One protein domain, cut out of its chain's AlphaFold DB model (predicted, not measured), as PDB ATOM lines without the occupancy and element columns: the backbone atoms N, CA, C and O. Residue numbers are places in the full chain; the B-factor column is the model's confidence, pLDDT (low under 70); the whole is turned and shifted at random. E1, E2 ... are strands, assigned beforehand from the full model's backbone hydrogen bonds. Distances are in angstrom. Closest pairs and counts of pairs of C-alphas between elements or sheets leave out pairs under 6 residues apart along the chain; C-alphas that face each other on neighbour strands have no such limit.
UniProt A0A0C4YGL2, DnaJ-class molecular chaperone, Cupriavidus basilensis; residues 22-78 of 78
ATOM      1  N   PHE A  22       8.774 -49.309  19.725       94.88
ATOM      2  CA  PHE A  22       7.498 -49.775  20.235       94.88
ATOM      3  C   PHE A  22       6.407 -49.602  19.186       94.88
ATOM      4  O   PHE A  22       6.448 -48.701  18.355       94.88
ATOM      5  N   ASP A  23       5.383 -50.435  19.283       94.69
ATOM      6  CA  ASP A  23       4.066 -50.168  18.728       94.69
ATOM      7  C   ASP A  23       3.020 -50.353  19.824       94.69
ATOM      8  O   ASP A  23       3.254 -51.038  20.825       94.69
ATOM      9  N   VAL A  24       1.865 -49.716  19.654       93.56
ATOM     10  CA  VAL A  24       0.718 -49.917  20.536       93.56
ATOM     11  C   VAL A  24      -0.333 -50.720  19.796       93.56
ATOM     12  O   VAL A  24      -0.821 -50.309  18.743       93.56
ATOM     13  N   ARG A  25      -0.722 -51.840  20.400       94.50
ATOM     14  CA  ARG A  25      -1.871 -52.645  19.991       94.50
ATOM     15  C   ARG A  25      -2.992 -52.432  20.990       94.50
ATOM     16  O   ARG A  25      -2.755 -52.444  22.198       94.50
ATOM     17  N   TYR A  26      -4.209 -52.246  20.505       92.81
ATOM     18  CA  TYR A  26      -5.374 -52.116  21.370       92.81
ATOM     19  C   TYR A  26      -6.579 -52.835  20.773       92.81
ATOM     20  O   TYR A  26      -6.731 -52.925  19.554       92.81
ATOM     21  N   ARG A  27      -7.446 -53.324  21.662       93.38
ATOM     22  CA  ARG A  27      -8.727 -53.938  21.324       93.38
ATOM     23  C   ARG A  27      -9.856 -53.026  21.774       93.38
ATOM     24  O   ARG A  27      -9.929 -52.658  22.946       93.38
ATOM     25  N   ASN A  28     -10.752 -52.692  20.854       91.25
ATOM     26  CA  ASN A  28     -12.030 -52.095  21.209       91.25
ATOM     27  C   ASN A  28     -12.913 -53.189  21.834       91.25
ATOM     28  O   ASN A  28     -13.196 -54.196  21.190       91.25
ATOM     29  N   LEU A  29     -13.324 -53.008  23.090       91.56
ATOM     30  CA  LEU A  29     -14.053 -54.040  23.835       91.56
ATOM     31  C   LEU A  29     -15.528 -54.173  23.424       91.56
ATOM     32  O   LEU A  29     -16.111 -55.223  23.666       91.56
ATOM     33  N   ASP A  30     -16.106 -53.161  22.772       90.56
ATOM     34  CA  ASP A  30     -17.494 -53.200  22.291       90.56
ATOM     35  C   ASP A  30     -17.625 -53.980  20.972       90.56
ATOM     36  O   ASP A  30     -18.627 -54.642  20.722       90.56
ATOM     37  N   THR A  31     -16.607 -53.893  20.110       91.06
ATOM     38  CA  THR A  31     -16.624 -54.462  18.747       91.06
ATOM     39  C   THR A  31     -15.676 -55.643  18.561       91.06
ATOM     40  O   THR A  31     -15.751 -56.329  17.546       91.06
ATOM     41  N   GLY A  32     -14.740 -55.854  19.487       93.12
ATOM     42  CA  GLY A  32     -13.675 -56.852  19.372       93.12
ATOM     43  C   GLY A  32     -12.560 -56.492  18.382       93.12
ATOM     44  O   GLY A  32     -11.560 -57.202  18.331       93.12
ATOM     45  N   ARG A  33     -12.685 -55.393  17.622       92.69
ATOM     46  CA  ARG A  33     -11.694 -54.998  16.611       92.69
ATOM     47  C   ARG A  33     -10.359 -54.644  17.249       92.69
ATOM     48  O   ARG A  33     -10.308 -53.974  18.285       92.69
ATOM     49  N   ILE A  34      -9.290 -55.058  16.584       95.25
ATOM     50  CA  ILE A  34      -7.918 -54.873  17.040       95.25
ATOM     51  C   ILE A  34      -7.211 -53.941  16.076       95.25
ATOM     52  O   ILE A  34      -7.383 -54.015  14.862       95.25
ATOM     53  N   SER A  35      -6.423 -53.023  16.608       93.94
ATOM     54  CA  SER A  35      -5.633 -52.118  15.789       93.94
ATOM     55  C   SER A  35      -4.236 -51.960  16.352       93.94
ATOM     56  O   SER A  35      -4.035 -51.989  17.568       93.94
ATOM     57  N   ARG A  36      -3.283 -51.772  15.443       94.75
ATOM     58  CA  ARG A  36      -1.871 -51.538  15.726       94.75
ATOM     59  C   ARG A  36      -1.471 -50.156  15.224       94.75
ATOM     60  O   ARG A  36      -1.889 -49.755  14.137       94.75
ATOM     61  N   SER A  37      -0.704 -49.416  16.018       93.62
ATOM     62  CA  SER A  37      -0.111 -48.147  15.591       93.62
ATOM     63  C   SER A  37       1.047 -48.369  14.624       93.62
ATOM     64  O   SER A  37       1.678 -49.425  14.623       93.62
ATOM     65  N   GLU A  38       1.404 -47.332  13.873       91.94
ATOM     66  CA  GLU A  38       2.756 -47.281  13.315       91.94
ATOM     67  C   GLU A  38       3.805 -47.384  14.443       91.94
ATOM     68  O   GLU A  38       3.549 -46.890  15.555       91.94
ATOM     69  N   PRO A  39       4.960 -48.030  14.197       93.56
ATOM     70  CA  PRO A  39       6.048 -48.078  15.163       93.56
ATOM     71  C   PRO A  39       6.581 -46.681  15.494       93.56
ATOM     72  O   PRO A  39       6.601 -45.783  14.652       93.56
ATOM     73  N   PHE A  40       7.065 -46.514  16.716       92.88
ATOM     74  CA  PHE A  40       7.705 -45.300  17.198       92.88
ATOM     75  C   PHE A  40       8.888 -45.619  18.104       92.88
ATOM     76  O   PHE A  40       8.971 -46.701  18.681       92.88
ATOM     77  N   GLU A  41       9.801 -44.666  18.240       95.19
ATOM     78  CA  GLU A  41      10.993 -44.811  19.069       95.19
ATOM     79  C   GLU A  41      10.855 -43.991  20.353       95.19
ATOM     80  O   GLU A  41      10.504 -42.809  20.320       95.19
ATOM     81  N   LEU A  42      11.147 -44.618  21.489       95.31
ATOM     82  CA  LEU A  42      11.419 -43.921  22.738       95.31
ATOM     83  C   LEU A  42      12.930 -43.803  22.895       95.31
ATOM     84  O   LEU A  42      13.637 -44.804  22.834       95.31
ATOM     85  N   GLN A  43      13.411 -42.587  23.114       95.44
ATOM     86  CA  GLN A  43      14.828 -42.290  23.245       95.44
ATOM     87  C   GLN A  43      15.149 -41.795  24.653       95.44
ATOM     88  O   GLN A  43      14.363 -41.098  25.303       95.44
ATOM     89  N   GLU A  44      16.352 -42.146  25.081       94.31
ATOM     90  CA  GLU A  44      17.031 -41.592  26.239       94.31
ATOM     91  C   GLU A  44      18.297 -40.918  25.709       94.31
ATOM     92  O   GLU A  44      19.129 -41.562  25.073       94.31
ATOM     93  N   THR A  45      18.396 -39.599  25.866       93.56
ATOM     94  CA  THR A  45      19.532 -38.811  25.379       93.56
ATOM     95  C   THR A  45      20.286 -38.241  26.568       93.56
ATOM     96  O   THR A  45      19.717 -37.467  27.339       93.56
ATOM     97  N   GLU A  46      21.561 -38.600  26.704       91.81
ATOM     98  CA  GLU A  46      22.465 -37.940  27.645       91.81
ATOM     99  C   GLU A  46      22.752 -36.511  27.159       91.81
ATOM    100  O   GLU A  46      23.200 -36.286  26.034       91.81
ATOM    101  N   GLU A  47      22.471 -35.532  28.011       93.12
ATOM    102  CA  GLU A  47      22.765 -34.118  27.815       93.12
ATOM    103  C   GLU A  47      23.776 -33.652  28.875       93.12
ATOM    104  O   GLU A  47      23.948 -34.264  29.929       93.12
ATOM    105  N   TYR A  48      24.454 -32.532  28.615       89.69
ATOM    106  CA  TYR A  48      25.508 -32.008  29.496       89.69
ATOM    107  C   TYR A  48      25.070 -31.835  30.966       89.69
ATOM    108  O   TYR A  48      25.889 -31.949  31.874       89.69
ATOM    109  N   ASN A  49      23.786 -31.561  31.211       90.31
ATOM    110  CA  ASN A  49      23.214 -31.303  32.532       90.31
ATOM    111  C   ASN A  49      22.173 -32.348  32.978       90.31
ATOM    112  O   ASN A  49      21.406 -32.070  33.903       90.31
ATOM    113  N   GLY A  50      22.129 -33.528  32.355       91.00
ATOM    114  CA  GLY A  50      21.230 -34.605  32.767       91.00
ATOM    115  C   GLY A  50      20.778 -35.491  31.616       91.00
ATOM    116  O   GLY A  50      21.391 -35.522  30.558       91.00
ATOM    117  N   THR A  51      19.680 -36.209  31.819       90.69
ATOM    118  CA  THR A  51      19.134 -37.128  30.819       90.69
ATOM    119  C   THR A  51      17.779 -36.636  30.336       90.69
ATOM    120  O   THR A  51      16.875 -36.380  31.138       90.69
ATOM    121  N   ARG A  52      17.610 -36.523  29.017       92.25
ATOM    122  CA  ARG A  52      16.334 -36.195  28.382       92.25
ATOM    123  C   ARG A  52      15.636 -37.465  27.910       92.25
ATOM    124  O   ARG A  52      16.191 -38.234  27.130       92.25
ATOM    125  N   TYR A  53      14.382 -37.633  28.320       91.94
ATOM    126  CA  TYR A  53      13.535 -38.764  27.940       91.94
ATOM    127  C   TYR A  53      12.466 -38.344  26.926       91.94
ATOM    128  O   TYR A  53      11.876 -37.265  27.043       91.94
ATOM    129  N   SER A  54      12.168 -39.202  25.948       90.88
ATOM    130  CA  SER A  54      11.032 -38.995  25.043       90.88
ATOM    131  C   SER A  54       9.694 -39.042  25.787       90.88
ATOM    132  O   SER A  54       9.453 -39.923  26.611       90.88
ATOM    133  N   LYS A  55       8.770 -38.145  25.421       90.81
ATOM    134  CA  LYS A  55       7.363 -38.205  25.839       90.81
ATOM    135  C   LYS A  55       6.466 -38.326  24.617       90.81
ATOM    136  O   LYS A  55       6.382 -37.405  23.810       90.81
ATOM    137  N   MET A  56       5.770 -39.454  24.504       89.50
ATOM    138  CA  MET A  56       4.851 -39.720  23.401       89.50
ATOM    139  C   MET A  56       3.401 -39.715  23.864       89.50
ATOM    140  O   MET A  56       3.057 -40.272  24.903       89.50
ATOM    141  N   ARG A  57       2.538 -39.086  23.065       90.75
ATOM    142  CA  ARG A  57       1.088 -39.069  23.265       90.75
ATOM    143  C   ARG A  57       0.438 -39.677  22.036       90.75
ATOM    144  O   ARG A  57       0.696 -39.206  20.936       90.75
ATOM    145  N   LEU A  58      -0.411 -40.679  22.229       88.00
ATOM    146  CA  LEU A  58      -1.102 -41.381  21.149       88.00
ATOM    147  C   LEU A  58      -2.609 -41.332  21.383       88.00
ATOM    148  O   LEU A  58      -3.077 -41.531  22.507       88.00
ATOM    149  N   THR A  59      -3.371 -41.097  20.321       88.38
ATOM    150  CA  THR A  59      -4.821 -41.269  20.319       88.38
ATOM    151  C   THR A  59      -5.134 -42.662  19.794       88.38
ATOM    152  O   THR A  59      -4.891 -42.939  18.626       88.38
ATOM    153  N   LEU A  60      -5.665 -43.541  20.648       79.44
ATOM    154  CA  LEU A  60      -5.860 -44.947  20.286       79.44
ATOM    155  C   LEU A  60      -6.877 -45.108  19.153       79.44
ATOM    156  O   LEU A  60      -6.563 -45.721  18.145       79.44
ATOM    157  N   TYR A  61      -8.057 -44.505  19.261       73.56
ATOM    158  CA  TYR A  61      -9.110 -44.640  18.255       73.56
ATOM    159  C   TYR A  61      -8.944 -43.650  17.101       73.56
ATOM    160  O   TYR A  61      -8.505 -42.513  17.297       73.56
ATOM    161  N   LYS A  62      -9.379 -44.047  15.898       68.25
ATOM    162  CA  LYS A  62      -9.440 -43.144  14.744       68.25
ATOM    163  C   LYS A  62     -10.508 -42.075  14.986       68.25
ATOM    164  O   LYS A  62     -11.691 -42.301  14.756       68.25
ATOM    165  N   VAL A  63     -10.076 -40.914  15.457       71.25
ATOM    166  CA  VAL A  63     -10.916 -39.725  15.639       71.25
ATOM    167  C   VAL A  63     -10.501 -38.642  14.656       71.25
ATOM    168  O   VAL A  63      -9.351 -38.596  14.207       71.25
ATOM    169  N   LEU A  64     -11.439 -37.753  14.325       68.81
ATOM    170  CA  LEU A  64     -11.125 -36.546  13.569       68.81
ATOM    171  C   LEU A  64     -10.029 -35.767  14.321       68.81
ATOM    172  O   LEU A  64     -10.160 -35.531  15.519       68.81
ATOM    173  N   ASN A  65      -8.945 -35.407  13.628       72.88
ATOM    174  CA  ASN A  65      -7.753 -34.758  14.199       72.88
ATOM    175  C   ASN A  65      -6.968 -35.597  15.235       72.88
ATOM    176  O   ASN A  65      -6.220 -35.047  16.042       72.88
ATOM    177  N   GLY A  66      -7.107 -36.928  15.218       77.38
ATOM    178  CA  GLY A  66      -6.229 -37.824  15.975       77.38
ATOM    179  C   GLY A  66      -4.781 -37.768  15.472       77.38
ATOM    180  O   GLY A  66      -4.535 -37.570  14.284       77.38
ATOM    181  N   ASN A  67      -3.813 -37.959  16.371       83.56
ATOM    182  CA  ASN A  67      -2.386 -37.853  16.039       83.56
ATOM    183  C   ASN A  67      -1.716 -39.202  15.716       83.56
ATOM    184  O   ASN A  67      -0.507 -39.250  15.513       83.56
ATOM    185  N   THR A  68      -2.477 -40.296  15.711       84.75
ATOM    186  CA  THR A  68      -1.961 -41.654  15.510       84.75
ATOM    187  C   THR A  68      -2.590 -42.264  14.267       84.75
ATOM    188  O   THR A  68      -3.801 -42.176  14.059       84.75
ATOM    189  N   ARG A  69      -1.758 -42.890  13.432       87.06
ATOM    190  CA  ARG A  69      -2.208 -43.751  12.337       87.06
ATOM    191  C   ARG A  69      -2.187 -45.191  12.825       87.06
ATOM    192  O   ARG A  69      -1.216 -45.612  13.451       87.06
ATOM    193  N   THR A  70      -3.267 -45.911  12.556       91.00
ATOM    194  CA  THR A  70      -3.420 -47.308  12.952       91.00
ATOM    195  C   THR A  70      -3.974 -48.117  11.792       91.00
ATOM    196  O   THR A  70      -4.771 -47.603  11.001       91.00
ATOM    197  N   HIS A  71      -3.600 -49.386  11.730       92.19
ATOM    198  CA  HIS A  71      -4.188 -50.370  10.829       92.19
ATOM    199  C   HIS A  71      -4.810 -51.506  11.643       92.19
ATOM    200  O   HIS A  71      -4.398 -51.781  12.773       92.19
ATOM    201  N   GLU A  72      -5.857 -52.113  11.094       93.88
ATOM    202  CA  GLU A  72      -6.503 -53.271  11.708       93.88
ATOM    203  C   GLU A  72      -5.607 -54.500  11.554       93.88
ATOM    204  O   GLU A  72      -4.964 -54.666  10.519       93.88
ATOM    205  N   ILE A  73      -5.551 -55.323  12.599       96.44
ATOM    206  CA  ILE A  73      -4.764 -56.561  12.641       96.44
ATOM    207  C   ILE A  73      -5.641 -57.723  13.109       96.44
ATOM    208  O   ILE A  73      -6.669 -57.517  13.759       96.44
ATOM    209  N   SER A  74      -5.235 -58.946  12.780       96.75
ATOM    210  CA  SER A  74      -5.918 -60.164  13.220       96.75
ATOM    211  C   SER A  74      -5.607 -60.528  14.680       96.75
ATOM    212  O   SER A  74      -4.634 -60.057  15.263       96.75
ATOM    213  N   GLU A  75      -6.408 -61.425  15.266       95.38
ATOM    214  CA  GLU A  75      -6.161 -61.977  16.611       95.38
ATOM    215  C   GLU A  75      -4.781 -62.647  16.715       95.38
ATOM    216  O   GLU A  75      -4.112 -62.517  17.731       95.38
ATOM    217  N   SER A  76      -4.325 -63.324  15.655       96.12
ATOM    218  CA  SER A  76      -3.002 -63.966  15.607       96.12
ATOM    219  C   SER A  76      -1.833 -62.981  15.570       96.12
ATOM    220  O   SER A  76      -0.700 -63.366  15.847       96.12
ATOM    221  N   GLU A  77      -2.091 -61.732  15.191       92.06
ATOM    222  CA  GLU A  77      -1.094 -60.663  15.147       92.06
ATOM    223  C   GLU A  77      -1.107 -59.797  16.408       92.06
ATOM    224  O   GLU A  77      -0.228 -58.941  16.545       92.06
ATOM    225  N   PHE A  78      -2.087 -59.984  17.298       88.69
ATOM    226  CA  PHE A  78      -2.202 -59.254  18.557       88.69
ATOM    227  C   PHE A  78      -1.174 -59.730  19.583       88.69
ATOM    228  O   PHE A  78      -0.490 -58.837  20.141       88.69
TER     229      PHE A  78
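Overview. This is residues 22 to 78 of the 78 residues of the protein "DnaJ-class molecular chaperone" of Cupriavidus basilensis (UniProt A0A0C4YGL2). With little regular structure, the elongated printed part has a small three-stranded sheet, E1, E2 and E6, at one end and a hairpin, E4 and E5, at the other; E3 leads out to the hairpin, and residues 54 to 69 return without a named element. Residues 46 to 51 stick out. The 57 printed residues hold six strands, E1 to E6, and no named helix: all strand, with 21 residues in named elements. Both sheets, E1 - E2 - E6 and E4 - E5, are antiparallel. The whole is only just loose, close to extended, with a radius of gyration of the C-alphas of 14.9 A and spans of 49 by 28 by 16 A.

Along the chain. E1, residues 25 to 27, begins at C-alpha 25 (-1.871, -52.645, 19.991). E2 is 34 to 37, 10.4 A; E3 40 to 42; E4 44 to 47; E5 50 to 53, 10.0 A; E6 70 to 72, ending at (-6.503, -53.271, 11.708).

Arrangement. Hairpin E1 and E2 has N 26 and O 35 3.0 A apart, E2 and E6 N 36 and O 71 2.9 A, hairpin E4 and E5 N 47 and O 50 2.8 A. E3 pairs with no named strand.

Size, cuts and confidence. The C-alphas of Thr 31 and Tyr 48, the farthest apart, are 48.9 A apart. The printed part has no cut. The link E5 to E6 is long. Residues 62 and 64 have pLDDT under 70.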